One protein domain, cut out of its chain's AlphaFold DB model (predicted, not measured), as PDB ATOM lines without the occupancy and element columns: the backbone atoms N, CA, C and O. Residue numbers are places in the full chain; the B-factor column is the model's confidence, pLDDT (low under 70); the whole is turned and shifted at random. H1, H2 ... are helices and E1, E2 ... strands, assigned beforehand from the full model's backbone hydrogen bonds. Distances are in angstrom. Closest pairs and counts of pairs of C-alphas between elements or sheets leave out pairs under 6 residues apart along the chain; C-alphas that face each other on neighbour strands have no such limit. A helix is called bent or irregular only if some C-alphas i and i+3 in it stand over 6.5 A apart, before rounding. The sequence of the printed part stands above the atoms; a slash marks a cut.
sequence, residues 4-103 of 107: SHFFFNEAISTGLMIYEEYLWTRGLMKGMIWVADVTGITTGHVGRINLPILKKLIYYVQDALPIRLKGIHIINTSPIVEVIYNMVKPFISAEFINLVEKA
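What this domain is: This is residues 4 to 103 of the 107 residues of the protein "alpha-tocopherol transfer protein-like" of Dinoponera quadriceps (UniProt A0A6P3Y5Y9). Two parallel strands, E1 and E2, form a short ribbon along one side, with H5 packed on E2; H3 and H4 meet steeply on the other side. The longest helix, H1, runs the same way as H3, and its residues 17 to 22 stand free. The printed part has 100 residues, with five named helices and two named strands that follow each other along the chain as H1 E1 H2 H3 E2 H4 H5, and its class is mostly helix. It is compact, with a radius of gyration of the C-alphas of 13.8 A and spans of 38 by 30 by 25 A.

How they stand to each other: E1, residues 32 to 37, and E2, residues 69 to 75, are parallel at 13 degrees; N 36 and O 73 are within hydrogen-bond range at 2.8 A. H2, residues 43 to 46, and H3, residues 51 to 64, lie between them in the chain, a strand-helix-strand unit with a right-handed crossover. H5, residues 94 to 103, comes closest to E2 at the C-alphas of His 73 and Ala 103, 4.2 A apart. H3 touches H4, residues 80 to 91, with residues 54 to 59 alone, at a steep tilt of 63 degrees; the closest C-alphas, of Lys 55 and Phe 91, are 6.6 A apart. H1, residues 8 to 26, is close to but not clearly touching H3, at a shallow tilt of 21 degrees; the C-alphas of Asn 9 and Ile 53 are closest, 7.2 A apart. H2 is close to but not clearly touching H4, with the C-alphas of Thr 43 and Ile 80 closest at 6.7 A. In H1 and H3 every O i to N i+4 pair is within hydrogen-bond range, in H4 6 of 8, and in H5 2 of 6 beside 4 of 7 O i to N i+3 pairs; H2 is too short for an O i to N i+4 pair.

Where its parts are: H1 is 26.9 A long from C-alpha 8 at (39.445, 51.612, -37.435); E1 measures 16.3 A, H3 18.7 A, E2 17.5 A and H4 18.4 A. H4 is irregular, with C-alphas 87 and 90 7.0 A apart. H5 ends at C-alpha 103, (41.040, 31.139, -30.214).

The domain as a whole: The C-alphas of Ser 4 and Lys 30 are farthest apart, 38.1 A. The printed part has no cut, and its six links between named elements are tight. Mean pLDDT of the printed part is 89.1; residues 100 to 103 are under 70.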
ATOM      1  N   SER A   4      43.220  57.990 -29.512       94.50
ATOM      2  CA  SER A   4      43.163  59.192 -30.354       94.50
ATOM      3  C   SER A   4      43.726  58.990 -31.765       94.50
ATOM      4  O   SER A   4      43.201  59.579 -32.712       94.50
ATOM      5  N   HIS A   5      44.673  58.065 -31.908       93.19
ATOM      6  CA  HIS A   5      45.332  57.687 -33.157       93.19
ATOM      7  C   HIS A   5      44.826  56.346 -33.715       93.19
ATOM      8  O   HIS A   5      45.409  55.799 -34.648       93.19
ATOM      9  N   PHE A   6      43.751  55.795 -33.145       93.25
ATOM     10  CA  PHE A   6      43.113  54.587 -33.646       93.25
ATOM     11  C   PHE A   6      42.071  54.928 -34.713       93.25
ATOM     12  O   PHE A   6      41.010  55.486 -34.414       93.25
ATOM     13  N   PHE A   7      42.390  54.554 -35.948       95.19
ATOM     14  CA  PHE A   7      41.588  54.769 -37.147       95.19
ATOM     15  C   PHE A   7      41.114  53.409 -37.674       95.19
ATOM     16  O   PHE A   7      41.838  52.703 -38.378       95.19
ATOM     17  N   PHE A   8      39.927  52.983 -37.229       94.56
ATOM     18  CA  PHE A   8      39.445  51.612 -37.435       94.56
ATOM     19  C   PHE A   8      39.298  51.249 -38.919       94.56
ATOM     20  O   PHE A   8      39.713  50.167 -39.329       94.56
ATOM     21  N   ASN A   9      38.730  52.140 -39.731       95.62
ATOM     22  CA  ASN A   9      38.466  51.857 -41.142       95.62
ATOM     23  C   ASN A   9      39.772  51.676 -41.916       95.62
ATOM     24  O   ASN A   9      39.915  50.743 -42.697       95.62
ATOM     25  N   GLU A  10      40.730  52.549 -41.644       96.25
ATOM     26  CA  GLU A  10      42.058  52.591 -42.226       96.25
ATOM     27  C   GLU A  10      42.847  51.340 -41.839       96.25
ATOM     28  O   GLU A  10      43.498  50.740 -42.693       96.25
ATOM     29  N   ALA A  11      42.736  50.895 -40.583       93.81
ATOM     30  CA  ALA A  11      43.332  49.643 -40.128       93.81
ATOM     31  C   ALA A  11      42.764  48.431 -40.887       93.81
ATOM     32  O   ALA A  11      43.532  47.577 -41.334       93.81
ATOM     33  N   ILE A  12      41.441  48.373 -41.093       94.81
ATOM     34  CA  ILE A  12      40.806  47.304 -41.880       94.81
ATOM     35  C   ILE A  12      41.234  47.361 -43.347       94.81
ATOM     36  O   ILE A  12      41.649  46.340 -43.892       94.81
ATOM     37  N   SER A  13      41.178  48.534 -43.982       96.00
ATOM     38  CA  SER A  13      41.611  48.708 -45.372       96.00
ATOM     39  C   SER A  13      43.067  48.298 -45.559       96.00
ATOM     40  O   SER A  13      43.369  47.541 -46.473       96.00
ATOM     41  N   THR A  14      43.955  48.712 -44.654       95.69
ATOM     42  CA  THR A  14      45.373  48.334 -44.694       95.69
ATOM     43  C   THR A  14      45.548  46.821 -44.566       95.69
ATOM     44  O   THR A  14      46.288  46.223 -45.343       95.69
ATOM     45  N   GLY A  15      44.845  46.180 -43.626       93.06
ATOM     46  CA  GLY A  15      44.900  44.728 -43.448       93.06
ATOM     47  C   GLY A  15      44.438  43.955 -44.687       93.06
ATOM     48  O   GLY A  15      45.098  43.002 -45.096       93.06
ATOM     49  N   LEU A  16      43.344  44.394 -45.319       93.44
ATOM     50  CA  LEU A  16      42.844  43.790 -46.557       93.44
ATOM     51  C   LEU A  16      43.795  44.022 -47.735       93.44
ATOM     52  O   LEU A  16      44.047  43.085 -48.481       93.44
ATOM     53  N   MET A  17      44.386  45.211 -47.866       95.69
ATOM     54  CA  MET A  17      45.371  45.493 -48.917       95.69
ATOM     55  C   MET A  17      46.617  44.610 -48.796       95.69
ATOM     56  O   MET A  17      47.100  44.097 -49.800       95.69
ATOM     57  N   ILE A  18      47.128  44.398 -47.578       93.62
ATOM     58  CA  ILE A  18      48.255  43.480 -47.334       93.62
ATOM     59  C   ILE A  18      47.872  42.050 -47.728       93.62
ATOM     60  O   ILE A  18      48.656  41.339 -48.352       93.62
ATOM     61  N   TYR A  19      46.659  41.623 -47.377       91.81
ATOM     62  CA  TYR A  19      46.157  40.305 -47.750       91.81
ATOM     63  C   TYR A  19      46.018  40.142 -49.273       91.81
ATOM     64  O   TYR A  19      46.466  39.139 -49.823       91.81
ATOM     65  N   GLU A  20      45.438  41.123 -49.964       91.56
ATOM     66  CA  GLU A  20      45.282  41.123 -51.422       91.56
ATOM     67  C   GLU A  20      46.630  41.131 -52.147       91.56
ATOM     68  O   GLU A  20      46.814  40.374 -53.101       91.56
ATOM     69  N   GLU A  21      47.595  41.928 -51.678       94.69
ATOM     70  CA  GLU A  21      48.963  41.917 -52.204       94.69
ATOM     71  C   GLU A  21      49.589  40.531 -52.057       94.69
ATOM     72  O   GLU A  21      50.122  39.996 -53.029       94.69
ATOM     73  N   TYR A  22      49.450  39.909 -50.885       91.62
ATOM     74  CA  TYR A  22      49.964  38.567 -50.650       91.62
ATOM     75  C   TYR A  22      49.343  37.549 -51.615       91.62
ATOM     76  O   TYR A  22      50.054  36.732 -52.203       91.62
ATOM     77  N   LEU A  23      48.021  37.596 -51.810       91.69
ATOM     78  CA  LEU A  23      47.333  36.740 -52.779       91.69
ATOM     79  C   LEU A  23      47.865  36.950 -54.194       91.69
ATOM     80  O   LEU A  23      48.052  35.982 -54.933       91.69
ATOM     81  N   TRP A  24      48.104  38.203 -54.567       92.38
ATOM     82  CA  TRP A  24      48.590  38.567 -55.887       92.38
ATOM     83  C   TRP A  24      50.016  38.071 -56.133       92.38
ATOM     84  O   TRP A  24      50.309  37.533 -57.201       92.38
ATOM     85  N   THR A  25      50.909  38.212 -55.152       95.06
ATOM     86  CA  THR A  25      52.333  37.888 -55.322       95.06
ATOM     87  C   THR A  25      52.686  36.442 -54.995       95.06
ATOM     88  O   THR A  25      53.674  35.923 -55.519       95.06
ATOM     89  N   ARG A  26      51.902  35.761 -54.149       89.25
ATOM     90  CA  ARG A  26      52.174  34.387 -53.680       89.25
ATOM     91  C   ARG A  26      51.120  33.364 -54.098       89.25
ATOM     92  O   ARG A  26      51.384  32.167 -53.990       89.25
ATOM     93  N   GLY A  27      49.968  33.802 -54.602       88.12
ATOM     94  CA  GLY A  27      48.857  32.931 -54.977       88.12
ATOM     95  C   GLY A  27      48.057  32.402 -53.779       88.12
ATOM     96  O   GLY A  27      48.229  32.817 -52.632       88.12
ATOM     97  N   LEU A  28      47.144  31.465 -54.057       86.81
ATOM     98  CA  LEU A  28      46.263  30.884 -53.041       86.81
ATOM     99  C   LEU A  28      47.020  29.917 -52.116       86.81
ATOM    100  O   LEU A  28      47.678  28.978 -52.565       86.81
ATOM    101  N   MET A  29      46.852  30.093 -50.804       85.38
ATOM    102  CA  MET A  29      47.357  29.161 -49.791       85.38
ATOM    103  C   MET A  29      46.357  28.034 -49.504       85.38
ATOM    104  O   MET A  29      45.148  28.190 -49.661       85.38
ATOM    105  N   LYS A  30      46.847  26.907 -48.964       85.44
ATOM    106  CA  LYS A  30      46.006  25.774 -48.510       85.44
ATOM    107  C   LYS A  30      45.106  26.113 -47.305       85.44
ATOM    108  O   LYS A  30      44.197  25.348 -46.968       85.44
ATOM    109  N   GLY A  31      45.373  27.227 -46.631       86.88
ATOM    110  CA  GLY A  31      44.584  27.750 -45.524       86.88
ATOM    111  C   GLY A  31      45.284  28.920 -44.841       86.88
ATOM    112  O   GLY A  31      46.469  29.147 -45.072       86.88
ATOM    113  N   MET A  32      44.548  29.643 -44.000       86.56
ATOM    114  CA  MET A  32      45.039  30.818 -43.275       86.56
ATOM    115  C   MET A  32      44.677  30.735 -41.792       86.56
ATOM    116  O   MET A  32      43.579  30.303 -41.451       86.56
ATOM    117  N   ILE A  33      45.585  31.165 -40.920       87.88
ATOM    118  CA  ILE A  33      45.316  31.393 -39.498       87.88
ATOM    119  C   ILE A  33      45.494  32.883 -39.244       87.88
ATOM    120  O   ILE A  33      46.531  33.441 -39.599       87.88
ATOM    121  N   TRP A  34      44.496  33.523 -38.642       87.81
ATOM    122  CA  TRP A  34      44.587  34.934 -38.283       87.81
ATOM    123  C   TRP A  34      44.954  35.066 -36.810       87.81
ATOM    124  O   TRP A  34      44.286  34.490 -35.959       87.81
ATOM    125  N   VAL A  35      46.004  35.823 -36.503       90.00
ATOM    126  CA  VAL A  35      46.384  36.160 -35.129       90.00
ATOM    127  C   VAL A  35      46.176  37.657 -34.911       90.00
ATOM    128  O   VAL A  35      46.684  38.468 -35.681       90.00
ATOM    129  N   ALA A  36      45.429  38.013 -33.871       88.62
ATOM    130  CA  ALA A  36      45.185  39.379 -33.440       88.62
ATOM    131  C   ALA A  36      45.813  39.596 -32.058       88.62
ATOM    132  O   ALA A  36      45.352  39.041 -31.061       88.62
ATOM    133  N   ASP A  37      46.863  40.413 -32.003       90.31
ATOM    134  CA  ASP A  37      47.414  40.909 -30.744       90.31
ATOM    135  C   ASP A  37      46.616  42.133 -30.293       90.31
ATOM    136  O   ASP A  37      46.582  43.156 -30.979       90.31
ATOM    137  N   VAL A  38      45.944  42.014 -29.150       90.94
ATOM    138  CA  VAL A  38      45.101  43.078 -28.587       90.94
ATOM    139  C   VAL A  38      45.748  43.766 -27.385       90.94
ATOM    140  O   VAL A  38      45.061  44.432 -26.602       90.94
ATOM    141  N   THR A  39      47.072  43.658 -27.245       92.12
ATOM    142  CA  THR A  39      47.832  44.360 -26.206       92.12
ATOM    143  C   THR A  39      47.508  45.855 -26.204       92.12
ATOM    144  O   THR A  39      47.701  46.574 -27.185       92.12
ATOM    145  N   GLY A  40      47.026  46.351 -25.064       91.31
ATOM    146  CA  GLY A  40      46.744  47.773 -24.871       91.31
ATOM    147  C   GLY A  40      45.458  48.282 -25.534       91.31
ATOM    148  O   GLY A  40      45.277  49.500 -25.615       91.31
ATOM    149  N   ILE A  41      44.559  47.400 -25.986       92.44
ATOM    150  CA  ILE A  41      43.188  47.787 -26.345       92.44
ATOM    151  C   ILE A  41      42.442  48.265 -25.093       92.44
ATOM    152  O   ILE A  41      42.512  47.662 -24.023       92.44
ATOM    153  N   THR A  42      41.706  49.365 -25.244       94.19
ATOM    154  CA  THR A  42      40.935  50.026 -24.179       94.19
ATOM    155  C   THR A  42      39.502  50.303 -24.640       94.19
ATOM    156  O   THR A  42      39.204  50.241 -25.832       94.19
ATOM    157  N   THR A  43      38.605  50.675 -23.726       92.69
ATOM    158  CA  THR A  43      37.218  51.054 -24.060       92.69
ATOM    159  C   THR A  43      37.151  52.254 -25.009       92.69
ATOM    160  O   THR A  43      36.251  52.325 -25.843       92.69
ATOM    161  N   GLY A  44      38.143  53.152 -24.960       95.44
ATOM    162  CA  GLY A  44      38.285  54.250 -25.919       95.44
ATOM    163  C   GLY A  44      38.496  53.776 -27.361       95.44
ATOM    164  O   GLY A  44      38.001  54.415 -28.285       95.44
ATOM    165  N   HIS A  45      39.169  52.637 -27.565       95.19
ATOM    166  CA  HIS A  45      39.285  52.009 -28.886       95.19
ATOM    167  C   HIS A  45      37.949  51.397 -29.322       95.19
ATOM    168  O   HIS A  45      37.536  51.581 -30.463       95.19
ATOM    169  N   VAL A  46      37.239  50.726 -28.402       94.38
ATOM    170  CA  VAL A  46      35.915  50.133 -28.675       94.38
ATOM    171  C   VAL A  46      34.916  51.195 -29.131       94.38
ATOM    172  O   VAL A  46      34.226  50.995 -30.125       94.38
ATOM    173  N   GLY A  47      34.894  52.359 -28.476       94.69
ATOM    174  CA  GLY A  47      34.031  53.482 -28.859       94.69
ATOM    175  C   GLY A  47      34.313  54.066 -30.252       94.69
ATOM    176  O   GLY A  47      33.495  54.820 -30.768       94.69
ATOM    177  N   ARG A  48      35.446  53.718 -30.872       95.19
ATOM    178  CA  ARG A  48      35.846  54.150 -32.222       95.19
ATOM    179  C   ARG A  48      35.636  53.078 -33.292       95.19
ATOM    180  O   ARG A  48      35.911  53.326 -34.464       95.19
ATOM    181  N   ILE A  49      35.150  51.896 -32.918       94.94
ATOM    182  CA  ILE A  49      34.826  50.835 -33.872       94.94
ATOM    183  C   ILE A  49      33.633  51.268 -34.727       94.94
ATOM    184  O   ILE A  49      32.546  51.558 -34.227       94.94
ATOM    185  N   ASN A  50      33.813  51.236 -36.045       95.62
ATOM    186  CA  ASN A  50      32.729  51.444 -36.994       95.62
ATOM    187  C   ASN A  50      31.948  50.133 -37.188       95.62
ATOM    188  O   ASN A  50      32.351  49.259 -37.957       95.62
ATOM    189  N   LEU A  51      30.821  49.994 -36.482       92.75
ATOM    190  CA  LEU A  51      29.984  48.787 -36.502       92.75
ATOM    191  C   LEU A  51      29.530  48.348 -37.912       92.75
ATOM    192  O   LEU A  51      29.665  47.162 -38.222       92.75
ATOM    193  N   PRO A  52      29.032  49.240 -38.796       94.81
ATOM    194  CA  PRO A  52      28.716  48.871 -40.176       94.81
ATOM    195  C   PRO A  52      29.887  48.246 -40.945       94.81
ATOM    196  O   PRO A  52      29.688  47.280 -41.682       94.81
ATOM    197  N   ILE A  53      31.102  48.772 -40.780       95.25
ATOM    198  CA  ILE A  53      32.301  48.233 -41.438       95.25
ATOM    199  C   ILE A  53      32.719  46.910 -40.809       95.25
ATOM    200  O   ILE A  53      33.008  45.966 -41.541       95.25
ATOM    201  N   LEU A  54      32.667  46.796 -39.482       93.75
ATOM    202  CA  LEU A  54      32.943  45.540 -38.787       93.75
ATOM    203  C   LEU A  54      31.992  44.423 -39.241       93.75
ATOM    204  O   LEU A  54      32.440  43.318 -39.533       93.75
ATOM    205  N   LYS A  55      30.697  44.718 -39.401       93.38
ATOM    206  CA  LYS A  55      29.721  43.762 -39.946       93.38
ATOM    207  C   LYS A  55      30.079  43.318 -41.368       93.38
ATOM    208  O   LYS A  55      30.014  42.129 -41.667       93.38
ATOM    209  N   LYS A  56      30.464  44.255 -42.245       94.44
ATOM    210  CA  LYS A  56      30.909  43.935 -43.616       94.44
ATOM    211  C   LYS A  56      32.169  43.071 -43.619       94.44
ATOM    212  O   LYS A  56      32.247  42.139 -44.410       94.44
ATOM    213  N   LEU A  57      33.120  43.357 -42.731       92.81
ATOM    214  CA  LEU A  57      34.335  42.564 -42.579       92.81
ATOM    215  C   LEU A  57      34.016  41.131 -42.144       92.81
ATOM    216  O   LEU A  57      34.538  40.201 -42.742       92.81
ATOM    217  N   ILE A  58      33.141  40.941 -41.153       91.81
ATOM    218  CA  ILE A  58      32.733  39.601 -40.696       91.81
ATOM    219  C   ILE A  58      32.103  38.812 -41.844       91.81
ATOM    220  O   ILE A  58      32.513  37.683 -42.094       91.81
ATOM    221  N   TYR A  59      31.175  39.430 -42.583       92.88
ATOM    222  CA  TYR A  59      30.566  38.815 -43.763       92.88
ATOM    223  C   TYR A  59      31.618  38.420 -44.807       92.88
ATOM    224  O   TYR A  59      31.637  37.286 -45.274       92.88
ATOM    225  N   TYR A  60      32.546  39.325 -45.127       92.62
ATOM    226  CA  TYR A  60      33.631  39.028 -46.058       92.62
ATOM    227  C   TYR A  60      34.479  37.837 -45.590       92.62
ATOM    228  O   TYR A  60      34.745  36.925 -46.369       92.62
ATOM    229  N   VAL A  61      34.864  37.818 -44.313       89.81
ATOM    230  CA  VAL A  61      35.731  36.780 -43.741       89.81
ATOM    231  C   VAL A  61      35.063  35.407 -43.758       89.81
ATOM    232  O   VAL A  61      35.716  34.416 -44.072       89.81
ATOM    233  N   GLN A  62      33.778  35.328 -43.426       88.38
ATOM    234  CA  GLN A  62      33.103  34.038 -43.301       88.38
ATOM    235  C   GLN A  62      32.506  33.528 -44.627       88.38
ATOM    236  O   GLN A  62      32.465  32.317 -44.820       88.38
ATOM    237  N   ASP A  63      32.092  34.419 -45.541       88.69
ATOM    238  CA  ASP A  63      31.316  34.047 -46.738       88.69
ATOM    239  C   ASP A  63      32.035  34.328 -48.072       88.69
ATOM    240  O   ASP A  63      31.660  33.757 -49.097       88.69
ATOM    241  N   ALA A  64      33.055  35.197 -48.098       91.19
ATOM    242  CA  ALA A  64      33.668  35.668 -49.349       91.19
ATOM    243  C   ALA A  64      35.197  35.519 -49.430       91.19
ATOM    244  O   ALA A  64      35.771  35.780 -50.490       91.19
ATOM    245  N   LEU A  65      35.877  35.102 -48.354       89.12
ATOM    246  CA  LEU A  65      37.323  34.892 -48.391       89.12
ATOM    247  C   LEU A  65      37.686  33.795 -49.411       89.12
ATOM    248  O   LEU A  65      37.179  32.676 -49.317       89.12
ATOM    249  N   PRO A  66      38.632  34.050 -50.336       87.81
ATOM    250  CA  PRO A  66      39.033  33.074 -51.351       87.81
ATOM    251  C   PRO A  66      39.944  31.965 -50.794       87.81
ATOM    252  O   PRO A  66      40.399  31.095 -51.538       87.81
ATOM    253  N   ILE A  67      40.238  31.986 -49.490       88.00
ATOM    254  CA  ILE A  67      41.053  30.994 -48.789       88.00
ATOM    255  C   ILE A  67      40.296  30.486 -47.569       88.00
ATOM    256  O   ILE A  67      39.711  31.252 -46.807       88.00
ATOM    257  N   ARG A  68      40.399  29.177 -47.326       86.06
ATOM    258  CA  ARG A  68      39.847  28.553 -46.126       86.06
ATOM    259  C   ARG A  68      40.534  29.073 -44.861       86.06
ATOM    260  O   ARG A  68      41.701  28.754 -44.610       86.06
ATOM    261  N   LEU A  69      39.779  29.769 -44.018       87.44
ATOM    262  CA  LEU A  69      40.223  30.113 -42.674       87.44
ATOM    263  C   LEU A  69      40.279  28.849 -41.799       87.44
ATOM    264  O   LEU A  69      39.357  28.034 -41.779       87.44
ATOM    265  N   LYS A  70      41.407  28.645 -41.123       87.00
ATOM    266  CA  LYS A  70      41.699  27.478 -40.276       87.00
ATOM    267  C   LYS A  70      41.575  27.784 -38.790       87.00
ATOM    268  O   LYS A  70      41.365  26.860 -38.012       87.00
ATOM    269  N   GLY A  71      41.684  29.053 -38.417       85.44
ATOM    270  CA  GLY A  71      41.539  29.512 -37.046       85.44
ATOM    271  C   GLY A  71      41.714  31.019 -36.949       85.44
ATOM    272  O   GLY A  71      42.341  31.645 -37.811       85.44
ATOM    273  N   ILE A  72      41.148  31.577 -35.890       87.06
ATOM    274  CA  ILE A  72      41.430  32.927 -35.412       87.06
ATOM    275  C   ILE A  72      42.054  32.744 -34.030       87.06
ATOM    276  O   ILE A  72      41.636  31.859 -33.297       87.06
ATOM    277  N   HIS A  73      43.064  33.529 -33.679       86.75
ATOM    278  CA  HIS A  73      43.669  33.554 -32.351       86.75
ATOM    279  C   HIS A  73      43.721  34.995 -31.872       86.75
ATOM    280  O   HIS A  73      44.231  35.858 -32.581       86.75
ATOM    281  N   ILE A  74      43.203  35.256 -30.676       88.62
ATOM    282  CA  ILE A  74      43.287  36.569 -30.041       88.62
ATOM    283  C   ILE A  74      44.200  36.411 -28.833       88.62
ATOM    284  O   ILE A  74      43.906  35.621 -27.942       88.62
ATOM    285  N   ILE A  75      45.319  37.126 -28.829       89.81
ATOM    286  CA  ILE A  75      46.365  37.004 -27.806       89.81
ATOM    287  C   ILE A  75      46.473  38.290 -26.990       89.81
ATOM    288  O   ILE A  75      46.095  39.360 -27.465       89.81
ATOM    289  N   ASN A  76      46.998  38.185 -25.764       90.56
ATOM    290  CA  ASN A  76      47.117  39.301 -24.814       90.56
ATOM    291  C   ASN A  76      45.763  39.955 -24.484       90.56
ATOM    292  O   ASN A  76      45.623  41.178 -24.440       90.56
ATOM    293  N   THR A  77      44.745  39.114 -24.293       87.56
ATOM    294  CA  THR A  77      43.364  39.535 -24.063       87.56
ATOM    295  C   THR A  77      43.191  40.272 -22.733       87.56
ATOM    296  O   THR A  77      43.936  40.106 -21.770       87.56
ATOM    297  N   SER A  78      42.153  41.102 -22.684       89.00
ATOM    298  CA  SER A  78      41.627  41.729 -21.472       89.00
ATOM    299  C   SER A  78      40.098  41.588 -21.478       89.00
ATOM    300  O   SER A  78      39.536  41.240 -22.524       89.00
ATOM    301  N   PRO A  79      39.380  41.897 -20.379       90.25
ATOM    302  CA  PRO A  79      37.912  41.810 -20.347       90.25
ATOM    303  C   PRO A  79      37.203  42.607 -21.456       90.25
ATOM    304  O   PRO A  79      36.068  42.325 -21.825       90.25
ATOM    305  N   ILE A  80      37.884  43.591 -22.046       90.19
ATOM    306  CA  ILE A  80      37.369  44.405 -23.151       90.19
ATOM    307  C   ILE A  80      37.122  43.561 -24.410       90.19
ATOM    308  O   ILE A  80      36.234  43.879 -25.201       90.19
ATOM    309  N   VAL A  81      37.855  42.462 -24.593       89.06
ATOM    310  CA  VAL A  81      37.650  41.561 -25.733       89.06
ATOM    311  C   VAL A  81      36.281  40.895 -25.672       89.06
ATOM    312  O   VAL A  81      35.670  40.702 -26.717       89.06
ATOM    313  N   GLU A  82      35.752  40.617 -24.481       88.88
ATOM    314  CA  GLU A  82      34.401  40.070 -24.330       88.88
ATOM    315  C   GLU A  82      33.334  41.070 -24.803       88.88
ATOM    316  O   GLU A  82      32.361  40.688 -25.453       88.88
ATOM    317  N   VAL A  83      33.550  42.370 -24.573       90.56
ATOM    318  CA  VAL A  83      32.678  43.432 -25.099       90.56
ATOM    319  C   VAL A  83      32.684  43.415 -26.627       90.56
ATOM    320  O   VAL A  83      31.620  43.404 -27.245       90.56
ATOM    321  N   ILE A  84      33.869  43.349 -27.241       89.62
ATOM    322  CA  ILE A  84      34.007  43.267 -28.702       89.62
ATOM    323  C   ILE A  84      33.364  41.975 -29.225       89.62
ATOM    324  O   ILE A  84      32.616  42.027 -30.198       89.62
ATOM    325  N   TYR A  85      33.593  40.837 -28.563       88.19
ATOM    326  CA  TYR A  85      32.995  39.549 -28.917       88.19
ATOM    327  C   TYR A  85      31.468  39.630 -28.922       88.19
ATOM    328  O   TYR A  85      30.832  39.265 -29.908       88.19
ATOM    329  N   ASN A  86      30.868  40.192 -27.876       89.06
ATOM    330  CA  ASN A  86      29.420  40.358 -27.785       89.06
ATOM    331  C   ASN A  86      28.860  41.320 -28.848       89.06
ATOM    332  O   ASN A  86      27.731  41.126 -29.297       89.06
ATOM    333  N   MET A  87      29.641  42.307 -29.306       89.19
ATOM    334  CA  MET A  87      29.264  43.169 -30.438       89.19
ATOM    335  C   MET A  87      29.262  42.417 -31.774       89.19
ATOM    336  O   MET A  87      28.427  42.708 -32.629       89.19
ATOM    337  N   VAL A  88      30.188  41.471 -31.978       88.25
ATOM    338  CA  VAL A  88      30.325  40.736 -33.251       88.25
ATOM    339  C   VAL A  88      29.489  39.467 -33.316       88.25
ATOM    340  O   VAL A  88      29.029  39.108 -34.397       88.25
ATOM    341  N   LYS A  89      29.246  38.812 -32.176       88.50
ATOM    342  CA  LYS A  89      28.528  37.536 -32.053       88.50
ATOM    343  C   LYS A  89      27.212  37.475 -32.843       88.50
ATOM    344  O   LYS A  89      26.991  36.453 -33.486       88.50
ATOM    345  N   PRO A  90      26.364  38.525 -32.893       89.50
ATOM    346  CA  PRO A  90      25.122  38.494 -33.674       89.50
ATOM    347  C   PRO A  90      25.314  38.365 -35.194       89.50
ATOM    348  O   PRO A  90      24.349  38.098 -35.905       89.50
ATOM    349  N   PHE A  91      26.524  38.600 -35.706       87.81
ATOM    350  CA  PHE A  91      26.840  38.584 -37.138       87.81
ATOM    351  C   PHE A  91      27.652  37.356 -37.573       87.81
ATOM    352  O   PHE A  91      27.858  37.170 -38.769       87.81
ATOM    353  N   ILE A  92      28.116  36.544 -36.620       87.19
ATOM    354  CA  ILE A  92      28.991  35.388 -36.842       87.19
ATOM    355  C   ILE A  92      28.118  34.141 -37.032       87.19
ATOM    356  O   ILE A  92      27.223  33.870 -36.228       87.19
ATOM    357  N   SER A  93      28.367  33.363 -38.089       87.25
ATOM    358  CA  SER A  93      27.675  32.082 -38.298       87.25
ATOM    359  C   SER A  93      28.075  31.043 -37.239       87.25
ATOM    360  O   SER A  93      29.176  31.088 -36.695       87.25
ATOM    361  N   ALA A  94      27.220  30.056 -36.956       82.94
ATOM    362  CA  ALA A  94      27.539  29.007 -35.978       82.94
ATOM    363  C   ALA A  94      28.817  28.213 -36.335       82.94
ATOM    364  O   ALA A  94      29.579  27.825 -35.452       82.94
ATOM    365  N   GLU A  95      29.085  28.009 -37.629       77.12
ATOM    366  CA  GLU A  95      30.333  27.400 -38.104       77.12
ATOM    367  C   GLU A  95      31.546  28.290 -37.798       77.12
ATOM    368  O   GLU A  95      32.579  27.804 -37.333       77.12
ATOM    369  N   PHE A  96      31.400  29.599 -37.999       80.19
ATOM    370  CA  PHE A  96      32.458  30.576 -37.778       80.19
ATOM    371  C   PHE A  96      32.742  30.803 -36.281       80.19
ATOM    372  O   PHE A  96      33.906  30.927 -35.898       80.19
ATOM    373  N   ILE A  97      31.722  30.729 -35.410       77.69
ATOM    374  CA  ILE A  97      31.875  30.762 -33.940       77.69
ATOM    375  C   ILE A  97      32.869  29.690 -33.477       77.69
ATOM    376  O   ILE A  97      33.783  29.995 -32.719       77.69
ATOM    377  N   ASN A  98      32.774  28.460 -33.991       75.19
ATOM    378  CA  ASN A  98      33.668  27.366 -33.588       75.19
ATOM    379  C   ASN A  98      35.148  27.618 -33.937       75.19
ATOM    380  O   ASN A  98      36.042  27.090 -33.269       75.19
ATOM    381  N   LEU A  99      35.429  28.401 -34.986       74.62
ATOM    382  CA  LEU A  99      36.793  28.812 -35.343       74.62
ATOM    383  C   LEU A  99      37.318  29.915 -34.417       74.62
ATOM    384  O   LEU A  99      38.522  29.973 -34.169       74.62
ATOM    385  N   VAL A 100      36.422  30.762 -33.908       68.25
ATOM    386  CA  VAL A 100      36.722  31.854 -32.974       68.25
ATOM    387  C   VAL A 100      36.824  31.349 -31.530       68.25
ATOM    388  O   VAL A 100      37.683  31.798 -30.791       68.25
ATOM    389  N   GLU A 101      36.024  30.382 -31.090       64.94
ATOM    390  CA  GLU A 101      36.056  29.889 -29.700       64.94
ATOM    391  C   GLU A 101      37.299  29.036 -29.393       64.94
ATOM    392  O   GLU A 101      37.822  29.054 -28.274       64.94
ATOM    393  N   LYS A 102      37.865  28.376 -30.410       54.59
ATOM    394  CA  LYS A 102      39.191  27.739 -30.315       54.59
ATOM    395  C   LYS A 102      40.330  28.756 -30.124       54.59
ATOM    396  O   LYS A 102      41.391  28.384 -29.630       54.59
ATOM    397  N   ALA A 103      40.106  30.033 -30.455       54.03
ATOM    398  CA  ALA A 103      41.040  31.139 -30.214       54.03
ATOM    399  C   ALA A 103      41.274  31.387 -28.724       54.03
ATOM    400  O   ALA A 103      42.399  31.650 -28.308       54.03
TER     401      ALA A 103